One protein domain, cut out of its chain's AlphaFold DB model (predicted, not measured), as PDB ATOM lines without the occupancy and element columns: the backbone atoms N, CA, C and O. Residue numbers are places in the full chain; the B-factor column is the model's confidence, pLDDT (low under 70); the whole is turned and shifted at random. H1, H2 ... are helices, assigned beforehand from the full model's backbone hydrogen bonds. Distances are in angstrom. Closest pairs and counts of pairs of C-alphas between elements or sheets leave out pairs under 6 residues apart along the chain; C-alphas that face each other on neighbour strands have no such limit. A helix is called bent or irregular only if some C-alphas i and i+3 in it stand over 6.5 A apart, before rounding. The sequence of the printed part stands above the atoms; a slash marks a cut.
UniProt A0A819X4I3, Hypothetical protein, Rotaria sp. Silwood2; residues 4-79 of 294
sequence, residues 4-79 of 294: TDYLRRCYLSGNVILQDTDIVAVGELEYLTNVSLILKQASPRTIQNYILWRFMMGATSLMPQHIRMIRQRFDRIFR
ATOM      1  N   THR A   4     207.651 131.317 167.439       86.56
ATOM      2  CA  THR A   4     208.755 132.083 166.858       86.56
ATOM      3  C   THR A   4     208.790 131.912 165.342       86.56
ATOM      4  O   THR A   4     208.833 132.902 164.614       86.56
ATOM      5  N   ASP A   5     208.704 130.672 164.846       88.44
ATOM      6  CA  ASP A   5     208.605 130.402 163.401       88.44
ATOM      7  C   ASP A   5     207.327 131.012 162.803       88.44
ATOM      8  O   ASP A   5     207.381 131.652 161.751       88.44
ATOM      9  N   TYR A   6     206.190 130.889 163.499       88.38
ATOM     10  CA  TYR A   6     204.929 131.497 163.069       88.38
ATOM     11  C   TYR A   6     205.038 133.020 162.920       88.38
ATOM     12  O   TYR A   6     204.724 133.548 161.854       88.38
ATOM     13  N   LEU A   7     205.517 133.721 163.955       88.75
ATOM     14  CA  LEU A   7     205.669 135.174 163.925       88.75
ATOM     15  C   LEU A   7     206.640 135.590 162.822       88.75
ATOM     16  O   LEU A   7     206.286 136.423 161.994       88.75
ATOM     17  N   ARG A   8     207.813 134.952 162.718       89.06
ATOM     18  CA  ARG A   8     208.764 135.250 161.636       89.06
ATOM     19  C   ARG A   8     208.087 135.155 160.269       89.06
ATOM     20  O   ARG A   8     208.188 136.098 159.495       89.06
ATOM     21  N   ARG A   9     207.313 134.096 159.995       88.44
ATOM     22  CA  ARG A   9     206.561 133.948 158.732       88.44
ATOM     23  C   ARG A   9     205.505 135.026 158.510       88.44
ATOM     24  O   ARG A   9     205.358 135.476 157.379       88.44
ATOM     25  N   CYS A  10     204.773 135.424 159.547       87.06
ATOM     26  CA  CYS A  10     203.770 136.485 159.442       87.06
ATOM     27  C   CYS A  10     204.391 137.832 159.056       87.06
ATOM     28  O   CYS A  10     203.805 138.568 158.271       87.06
ATOM     29  N   TYR A  11     205.583 138.134 159.571       84.12
ATOM     30  CA  TYR A  11     206.264 139.407 159.327       84.12
ATOM     31  C   TYR A  11     207.119 139.415 158.045       84.12
ATOM     32  O   TYR A  11     207.446 140.492 157.541       84.12
ATOM     33  N   LEU A  12     207.385 138.246 157.439       82.06
ATOM     34  CA  LEU A  12     208.080 138.145 156.146       82.06
ATOM     35  C   LEU A  12     207.390 138.947 155.037       82.06
ATOM     36  O   LEU A  12     208.073 139.570 154.231       82.06
ATOM     37  N   SER A  13     206.052 138.965 154.985       74.75
ATOM     38  CA  SER A  13     205.320 139.710 153.946       74.75
ATOM     39  C   SER A  13     205.487 141.228 154.048       74.75
ATOM     40  O   SER A  13     205.234 141.925 153.072       74.75
ATOM     41  N   GLY A  14     205.908 141.732 155.211       77.69
ATOM     42  CA  GLY A  14     206.227 143.141 155.439       77.69
ATOM     43  C   GLY A  14     207.723 143.456 155.372       77.69
ATOM     44  O   GLY A  14     208.101 144.566 155.725       77.69
ATOM     45  N   ASN A  15     208.580 142.505 154.970       84.12
ATOM     46  CA  ASN A  15     210.045 142.622 155.033       84.12
ATOM     47  C   ASN A  15     210.590 142.964 156.437       84.12
ATOM     48  O   ASN A  15     211.661 143.560 156.563       84.12
ATOM     49  N   VAL A  16     209.882 142.572 157.500       86.81
ATOM     50  CA  VAL A  16     210.326 142.776 158.885       86.81
ATOM     51  C   VAL A  16     211.035 141.513 159.375       86.81
ATOM     52  O   VAL A  16     210.477 140.415 159.335       86.81
ATOM     53  N   ILE A  17     212.277 141.667 159.842       88.25
ATOM     54  CA  ILE A  17     213.094 140.570 160.376       88.25
ATOM     55  C   ILE A  17     213.064 140.639 161.901       88.25
ATOM     56  O   ILE A  17     213.704 141.509 162.486       88.25
ATOM     57  N   LEU A  18     212.353 139.698 162.523       88.69
ATOM     58  CA  LEU A  18     212.266 139.613 163.980       88.69
ATOM     59  C   LEU A  18     213.553 139.049 164.595       88.69
ATOM     60  O   LEU A  18     214.057 138.010 164.152       88.69
ATOM     61  N   GLN A  19     214.038 139.710 165.641       89.75
ATOM     62  CA  GLN A  19     215.141 139.280 166.494       89.75
ATOM     63  C   GLN A  19     214.614 138.587 167.754       89.75
ATOM     64  O   GLN A  19     213.507 138.846 168.216       89.75
ATOM     65  N   ASP A  20     215.437 137.739 168.370       88.06
ATOM     66  CA  ASP A  20     215.067 137.066 169.627       88.06
ATOM     67  C   ASP A  20     214.969 138.038 170.819       88.06
ATOM     68  O   ASP A  20     214.412 137.696 171.860       88.06
ATOM     69  N   THR A  21     215.502 139.255 170.668       91.56
ATOM     70  CA  THR A  21     215.400 140.353 171.639       91.56
ATOM     71  C   THR A  21     214.144 141.203 171.469       91.56
ATOM     72  O   THR A  21     213.932 142.117 172.265       91.56
ATOM     73  N   ASP A  22     213.339 140.955 170.433       90.19
ATOM     74  CA  ASP A  22     212.151 141.758 170.174       90.19
ATOM     75  C   ASP A  22     211.094 141.534 171.256       90.19
ATOM     76  O   ASP A  22     210.827 140.413 171.700       90.19
ATOM     77  N   ILE A  23     210.479 142.631 171.687       89.75
ATOM     78  CA  ILE A  23     209.485 142.620 172.754       89.75
ATOM     79  C   ILE A  23     208.110 142.378 172.136       89.75
ATOM     80  O   ILE A  23     207.642 143.156 171.306       89.75
ATOM     81  N   VAL A  24     207.442 141.318 172.584       86.75
ATOM     82  CA  VAL A  24     206.069 140.992 172.186       86.75
ATOM     83  C   VAL A  24     205.138 141.262 173.363       86.75
ATOM     84  O   VAL A  24     205.259 140.630 174.413       86.75
ATOM     85  N   ALA A  25     204.187 142.180 173.190       88.94
ATOM     86  CA  ALA A  25     203.118 142.383 174.161       88.94
ATOM     87  C   ALA A  25     202.127 141.211 174.087       88.94
ATOM     88  O   ALA A  25     201.512 140.963 173.050       88.94
ATOM     89  N   VAL A  26     201.974 140.472 175.187       87.31
ATOM     90  CA  VAL A  26     201.074 139.314 175.265       87.31
ATOM     91  C   VAL A  26     199.893 139.657 176.163       87.31
ATOM     92  O   VAL A  26     200.025 139.647 177.383       87.31
ATOM     93  N   GLY A  27     198.736 139.933 175.556       87.44
ATOM     94  CA  GLY A  27     197.515 140.267 176.297       87.44
ATOM     95  C   GLY A  27     196.899 139.083 177.051       87.44
ATOM     96  O   GLY A  27     196.394 139.258 178.150       87.44
ATOM     97  N   GLU A  28     196.978 137.867 176.495       89.81
ATOM     98  CA  GLU A  28     196.253 136.687 177.001       89.81
ATOM     99  C   GLU A  28     197.160 135.443 177.063       89.81
ATOM    100  O   GLU A  28     197.075 134.517 176.246       89.81
ATOM    101  N   LEU A  29     198.085 135.424 178.027       90.06
ATOM    102  CA  LEU A  29     199.119 134.383 178.129       90.06
ATOM    103  C   LEU A  29     198.541 132.975 178.357       90.06
ATOM    104  O   LEU A  29     199.012 131.997 177.764       90.06
ATOM    105  N   GLU A  30     197.513 132.858 179.198       93.62
ATOM    106  CA  GLU A  30     196.878 131.571 179.499       93.62
ATOM    107  C   GLU A  30     196.194 130.986 178.256       93.62
ATOM    108  O   GLU A  30     196.372 129.806 177.939       93.62
ATOM    109  N   TYR A  31     195.481 131.825 177.497       93.44
ATOM    110  CA  TYR A  31     194.870 131.429 176.231       93.44
ATOM    111  C   TYR A  31     195.915 130.865 175.261       93.44
ATOM    112  O   TYR A  31     195.733 129.761 174.743       93.44
ATOM    113  N   LEU A  32     197.032 131.570 175.047       91.00
ATOM    114  CA  LEU A  32     198.089 131.110 174.138       91.00
ATOM    115  C   LEU A  32     198.731 129.799 174.605       91.00
ATOM    116  O   LEU A  32     199.013 128.917 173.786       91.00
ATOM    117  N   THR A  33     198.909 129.644 175.916       90.62
ATOM    118  CA  THR A  33     199.429 128.412 176.521       90.62
ATOM    119  C   THR A  33     198.494 127.235 176.244       90.62
ATOM    120  O   THR A  33     198.919 126.214 175.695       90.62
ATOM    121  N   ASN A  34     197.202 127.400 176.529       94.38
ATOM    122  CA  ASN A  34     196.189 126.367 176.327       94.38
ATOM    123  C   ASN A  34     195.986 126.030 174.842       94.38
ATOM    124  O   ASN A  34     195.932 124.855 174.471       94.38
ATOM    125  N   VAL A  35     195.960 127.032 173.961       92.62
ATOM    126  CA  VAL A  35     195.885 126.818 172.509       92.62
ATOM    127  C   VAL A  35     197.096 126.035 172.006       92.62
ATOM    128  O   VAL A  35     196.930 125.114 171.209       92.62
ATOM    129  N   SER A  36     198.306 126.322 172.496       90.81
ATOM    130  CA  SER A  36     199.506 125.562 172.117       90.81
ATOM    131  C   SER A  36     199.388 124.076 172.471       90.81
ATOM    132  O   SER A  36     199.822 123.224 171.688       90.81
ATOM    133  N   LEU A  37     198.767 123.747 173.611       91.75
ATOM    134  CA  LEU A  37     198.487 122.365 174.010       91.75
ATOM    135  C   LEU A  37     197.459 121.706 173.083       91.75
ATOM    136  O   LEU A  37     197.706 120.605 172.592       91.75
ATOM    137  N   ILE A  38     196.357 122.394 172.775       93.62
ATOM    138  CA  ILE A  38     195.318 121.887 171.864       93.62
ATOM    139  C   ILE A  38     195.899 121.635 170.466       93.62
ATOM    140  O   ILE A  38     195.681 120.572 169.887       93.62
ATOM    141  N   LEU A  39     196.687 122.574 169.934       91.69
ATOM    142  CA  LEU A  39     197.312 122.451 168.614       91.69
ATOM    143  C   LEU A  39     198.326 121.303 168.543       91.69
ATOM    144  O   LEU A  39     198.506 120.726 167.476       91.69
ATOM    145  N   LYS A  40     198.987 120.957 169.657       90.06
ATOM    146  CA  LYS A  40     199.878 119.785 169.728       90.06
ATOM    147  C   LYS A  40     199.109 118.459 169.700       90.06
ATOM    148  O   LYS A  40     199.655 117.469 169.232       90.06
ATOM    149  N   GLN A  41     197.880 118.431 170.218       93.75
ATOM    150  CA  GLN A  41     197.063 117.215 170.317       93.75
ATOM    151  C   GLN A  41     196.160 116.996 169.096       93.75
ATOM    152  O   GLN A  41     195.858 115.859 168.736       93.75
ATOM    153  N   ALA A  42     195.700 118.072 168.458       95.44
ATOM    154  CA  ALA A  42     194.793 117.995 167.323       95.44
ATOM    155  C   ALA A  42     195.501 117.500 166.051       95.44
ATOM    156  O   ALA A  42     196.635 117.874 165.753       95.44
ATOM    157  N   SER A  43     194.801 116.695 165.244       96.81
ATOM    158  CA  SER A  43     195.335 116.260 163.950       96.81
ATOM    159  C   SER A  43     195.493 117.449 162.986       96.81
ATOM    160  O   SER A  43     194.640 118.348 162.992       96.81
ATOM    161  N   PRO A  44     196.489 117.434 162.076       95.06
ATOM    162  CA  PRO A  44     196.641 118.481 161.063       95.06
ATOM    163  C   PRO A  44     195.366 118.713 160.240       95.06
ATOM    164  O   PRO A  44     195.007 119.852 159.949       95.06
ATOM    165  N   ARG A  45     194.617 117.643 159.931       97.25
ATOM    166  CA  ARG A  45     193.342 117.731 159.204       97.25
ATOM    167  C   ARG A  45     192.274 118.495 159.987       97.25
ATOM    168  O   ARG A  45     191.536 119.281 159.401       97.25
ATOM    169  N   THR A  46     192.180 118.274 161.296       97.44
ATOM    170  CA  THR A  46     191.219 118.975 162.161       97.44
ATOM    171  C   THR A  46     191.528 120.468 162.215       97.44
ATOM    172  O   THR A  46     190.624 121.284 162.040       97.44
ATOM    173  N   ILE A  47     192.805 120.818 162.396       94.88
ATOM    174  CA  ILE A  47     193.269 122.211 162.422       94.88
ATOM    175  C   ILE A  47     192.970 122.887 161.077       94.88
ATOM    176  O   ILE A  47     192.357 123.954 161.050       94.88
ATOM    177  N   GLN A  48     193.309 122.234 159.960       96.44
ATOM    178  CA  GLN A  48     193.048 122.754 158.617       96.44
ATOM    179  C   GLN A  48     191.552 122.995 158.376       96.44
ATOM    180  O   GLN A  48     191.169 124.059 157.891       96.44
ATOM    181  N   ASN A  49     190.694 122.039 158.742       97.81
ATOM    182  CA  ASN A  49     189.245 122.181 158.601       97.81
ATOM    183  C   ASN A  49     188.703 123.354 159.424       97.81
ATOM    184  O   ASN A  49     187.859 124.101 158.934       97.81
ATOM    185  N   TYR A  50     189.191 123.534 160.652       96.25
ATOM    186  CA  TYR A  50     188.806 124.663 161.492       96.25
ATOM    187  C   TYR A  50     189.219 126.001 160.864       96.25
ATOM    188  O   TYR A  50     188.382 126.893 160.734       96.25
ATOM    189  N   ILE A  51     190.471 126.131 160.414       94.06
ATOM    190  CA  ILE A  51     190.976 127.353 159.767       94.06
ATOM    191  C   ILE A  51     190.163 127.672 158.508       94.06
ATOM    192  O   ILE A  51     189.678 128.795 158.355       94.06
ATOM    193  N   LEU A  52     189.946 126.680 157.638       95.88
ATOM    194  CA  LEU A  52     189.142 126.846 156.426       95.88
ATOM    195  C   LEU A  52     187.706 127.248 156.757       95.88
ATOM    196  O   LEU A  52     187.160 128.137 156.113       95.88
ATOM    197  N   TRP A  53     187.099 126.654 157.784       94.56
ATOM    198  CA  TRP A  53     185.761 127.038 158.221       94.56
ATOM    199  C   TRP A  53     185.700 128.498 158.688       94.56
ATOM    200  O   TRP A  53     184.797 129.233 158.283       94.56
ATOM    201  N   ARG A  54     186.674 128.952 159.490       94.12
ATOM    202  CA  ARG A  54     186.764 130.352 159.942       94.12
ATOM    203  C   ARG A  54     186.920 131.312 158.762       94.12
ATOM    204  O   ARG A  54     186.202 132.309 158.707       94.12
ATOM    205  N   PHE A  55     187.784 130.978 157.804       89.81
ATOM    206  CA  PHE A  55     187.968 131.755 156.579       89.81
ATOM    207  C   PHE A  55     186.678 131.831 155.753       89.81
ATOM    208  O   PHE A  55     186.214 132.921 155.422       89.81
ATOM    209  N   MET A  56     186.047 130.684 155.484       90.75
ATOM    210  CA  MET A  56     184.800 130.615 154.719       90.75
ATOM    211  C   MET A  56     183.702 131.448 155.377       90.75
ATOM    212  O   MET A  56     183.026 132.213 154.693       90.75
ATOM    213  N   MET A  57     183.560 131.364 156.704       87.56
ATOM    214  CA  MET A  57     182.580 132.147 157.458       87.56
ATOM    215  C   MET A  57     182.791 133.658 157.309       87.56
ATOM    216  O   MET A  57     181.795 134.378 157.203       87.56
ATOM    217  N   GLY A  58     184.042 134.128 157.245       86.38
ATOM    218  CA  GLY A  58     184.381 135.530 156.975       86.38
ATOM    219  C   GLY A  58     184.161 135.948 155.516       86.38
ATOM    220  O   GLY A  58     183.663 137.039 155.254       86.38
ATOM    221  N   ALA A  59     184.459 135.062 154.566       87.31
ATOM    222  CA  ALA A  59     184.390 135.354 153.135       87.31
ATOM    223  C   ALA A  59     182.977 135.226 152.533       87.31
ATOM    224  O   ALA A  59     182.735 135.716 151.428       87.31
ATOM    225  N   THR A  60     182.027 134.587 153.234       88.38
ATOM    226  CA  THR A  60     180.672 134.307 152.710       88.38
ATOM    227  C   THR A  60     179.974 135.522 152.098       88.38
ATOM    228  O   THR A  60     179.342 135.383 151.055       88.38
ATOM    229  N   SER A  61     180.113 136.721 152.671       83.31
ATOM    230  CA  SER A  61     179.475 137.955 152.176       83.31
ATOM    231  C   SER A  61     179.894 138.347 150.746       83.31
ATOM    232  O   SER A  61     179.119 138.986 150.015       83.31
ATOM    233  N   LEU A  62     181.090 137.922 150.330       85.25
ATOM    234  CA  LEU A  62     181.690 138.166 149.018       85.25
ATOM    235  C   LEU A  62     181.364 137.061 148.000       85.25
ATOM    236  O   LEU A  62     181.566 137.245 146.804       85.25
ATOM    237  N   MET A  63     180.823 135.929 148.452       89.38
ATOM    238  CA  MET A  63     180.527 134.766 147.610       89.38
ATOM    239  C   MET A  63     179.205 134.916 146.842       89.38
ATOM    240  O   MET A  63     178.411 135.809 147.157       89.38
ATOM    241  N   PRO A  64     178.919 134.052 145.844       91.50
ATOM    242  CA  PRO A  64     177.650 134.048 145.114       91.50
ATOM    243  C   PRO A  64     176.421 133.861 146.014       91.50
ATOM    244  O   PRO A  64     176.505 133.363 147.137       91.50
ATOM    245  N   GLN A  65     175.246 134.231 145.496       90.56
ATOM    246  CA  GLN A  65     174.010 134.290 146.286       90.56
ATOM    247  C   GLN A  65     173.659 132.972 146.971       90.56
ATOM    248  O   GLN A  65     173.267 132.986 148.132       90.56
ATOM    249  N   HIS A  66     173.839 131.836 146.298       93.00
ATOM    250  CA  HIS A  66     173.498 130.540 146.877       93.00
ATOM    251  C   HIS A  66     174.298 130.235 148.159       93.00
ATOM    252  O   HIS A  66     173.725 129.699 149.103       93.00
ATOM    253  N   ILE A  67     175.572 130.645 148.250       91.94
ATOM    254  CA  ILE A  67     176.376 130.491 149.476       91.94
ATOM    255  C   ILE A  67     175.930 131.475 150.556       91.94
ATOM    256  O   ILE A  67     175.771 131.099 151.717       91.94
ATOM    257  N   ARG A  68     175.659 132.731 150.189       91.62
ATOM    258  CA  ARG A  68     175.156 133.721 151.151       91.62
ATOM    259  C   ARG A  68     173.814 133.329 151.754       91.62
ATOM    260  O   ARG A  68     173.597 133.516 152.946       91.62
ATOM    261  N   MET A  69     172.949 132.691 150.972       91.62
ATOM    262  CA  MET A  69     171.679 132.158 151.463       91.62
ATOM    263  C   MET A  69     171.869 131.050 152.505       91.62
ATOM    264  O   MET A  69     171.040 130.925 153.406       91.62
ATOM    265  N   ILE A  70     172.959 130.275 152.444       91.88
ATOM    266  CA  ILE A  70     173.314 129.320 153.507       91.88
ATOM    267  C   ILE A  70     173.669 130.085 154.785       91.88
ATOM    268  O   ILE A  70     173.139 129.772 155.850       91.88
ATOM    269  N   ARG A  71     174.493 131.135 154.680       90.62
ATOM    270  CA  ARG A  71     174.829 131.996 155.822       90.62
ATOM    271  C   ARG A  71     173.593 132.677 156.417       90.62
ATOM    272  O   ARG A  71     173.445 132.708 157.635       90.62
ATOM    273  N   GLN A  72     172.656 133.122 155.584       91.81
ATOM    274  CA  GLN A  72     171.409 133.735 156.036       91.81
ATOM    275  C   GLN A  72     170.542 132.777 156.871       91.81
ATOM    276  O   GLN A  72     169.842 133.225 157.778       91.81
ATOM    277  N   ARG A  73     170.591 131.459 156.621       92.06
ATOM    278  CA  ARG A  73     169.907 130.473 157.481       92.06
ATOM    279  C   ARG A  73     170.495 130.461 158.890       92.06
ATOM    280  O   ARG A  73     169.741 130.416 159.856       92.06
ATOM    281  N   PHE A  74     171.821 130.546 159.000       91.19
ATOM    282  CA  PHE A  74     172.501 130.682 160.287       91.19
ATOM    283  C   PHE A  74     172.153 132.017 160.963       91.19
ATOM    284  O   PHE A  74     171.759 132.026 162.126       91.19
ATOM    285  N   ASP A  75     172.212 133.136 160.235       90.88
ATOM    286  CA  ASP A  75     171.923 134.463 160.798       90.88
ATOM    287  C   ASP A  75     170.450 134.629 161.213       90.88
ATOM    288  O   ASP A  75     170.161 135.371 162.152       90.88
ATOM    289  N   ARG A  76     169.513 133.892 160.601       92.38
ATOM    290  CA  ARG A  76     168.119 133.837 161.067       92.38
ATOM    291  C   ARG A  76     168.010 133.278 162.484       92.38
ATOM    292  O   ARG A  76     167.218 133.787 163.263       92.38
ATOM    293  N   ILE A  77     168.810 132.272 162.825       90.31
ATOM    294  CA  ILE A  77     168.836 131.693 164.174       90.31
ATOM    295  C   ILE A  77     169.637 132.599 165.111       90.31
ATOM    296  O   ILE A  77     169.178 132.943 166.194       90.31
ATOM    297  N   PHE A  78     170.827 133.016 164.678       87.94
ATOM    298  CA  PHE A  78     171.777 133.732 165.525       87.94
ATOM    299  C   PHE A  78     171.378 135.190 165.800       87.94
ATOM    300  O   PHE A  78     171.571 135.686 166.904       87.94
ATOM    301  N   ARG A  79     170.822 135.888 164.803       86.56
ATOM    302  CA  ARG A  79     170.442 137.312 164.879       86.56
ATOM    303  C   ARG A  79     168.936 137.547 164.762       86.56
ATOM    304  O   ARG A  79     168.487 138.679 164.919       86.56
TER     305      ARG A  79
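AT A GLANCE: This is residues 4 to 79 of the 294 residues of the protein "Hypothetical protein" of Rotaria sp. Silwood2 (UniProt A0A819X4I3). Picture an open zigzag of four helices with no common core: H1 and a long loop at one end, H2 turning a corner into the long helix H3, and H4 making an L with H3 at the other end. H3, 27.5 A from first to last C-alpha, runs slanting between H2 and H4, and the contacts between helices are few: H3 and H4 touch, and H1 and H2 touch no helix. The printed part has 76 residues with four named helices in the order H1, H2, H3, H4, no named strand, and the class all helix. It is only just extended, close to loose, with a radius of gyration of the C-alphas of 17.6 A, and elongated, with spans of 49 by 31 by 25 A.

HOW THE PARTS SIT: Start at H1, residues 4 to 12, which touches no helix. Go on to H2, residues 29 to 41, and you will find it apart from H1. Next comes H3, residues 44 to 62, which is close to H2 but not clearly touching it: the closest C-alphas are those of Leu 39 and Ile 47, 7.4 A apart. H2 and H3 run opposite ways at a steep tilt of 62 degrees. H3 has a kink of 29 degrees near residue 56, and it is irregular, with C-alphas 58 and 61 standing 7.3 A apart. Look last at H4, residues 65 to 78, whose residues 67 to 71 alone touch residues 57 to 61 of H3. Their closest C-alphas are those of Thr 60 and Arg 68, 5.8 A apart. The lines of H3 and H4 are about perpendicular, at 80 degrees. H1 is apart from H3 and H4, and H2 is apart from H4. In H1 and H2 every O i to N i+4 pair is within hydrogen-bond range; in H3 it is 13 of 15 and in H4 8 of 10.

IN THESE COORDINATES: Find C-alpha 4 at (208.755, 132.083, 166.858); from there H1 runs 12.3 A to C-alpha 12. H2 begins at C-alpha 29 and measures 19.0 A to C-alpha 41. Find C-alpha 44 at (196.641, 118.481, 161.063), where H3, the longest helix, sets out on its 27.5 A to C-alpha 62. H4 runs 19.4 A from C-alpha 65 to C-alpha 78, at (171.777, 133.732, 165.525).

THE WHOLE: The two C-alphas farthest apart are those of Thr 21 and His 66, 49.7 A. The link from H1 to H2 is long, 16 residues, 13 to 28; the links H2 to H3 and H3 to H4 are tight, with 2 residues each. Residues 21 to 37, of which 29 to 37 belong to H2, stand free, and so do residues 73 to 79, of which 73 to 78 belong to H4. The printed part has no cut. Its mean pLDDT is 90.3, and no printed residue is under 70.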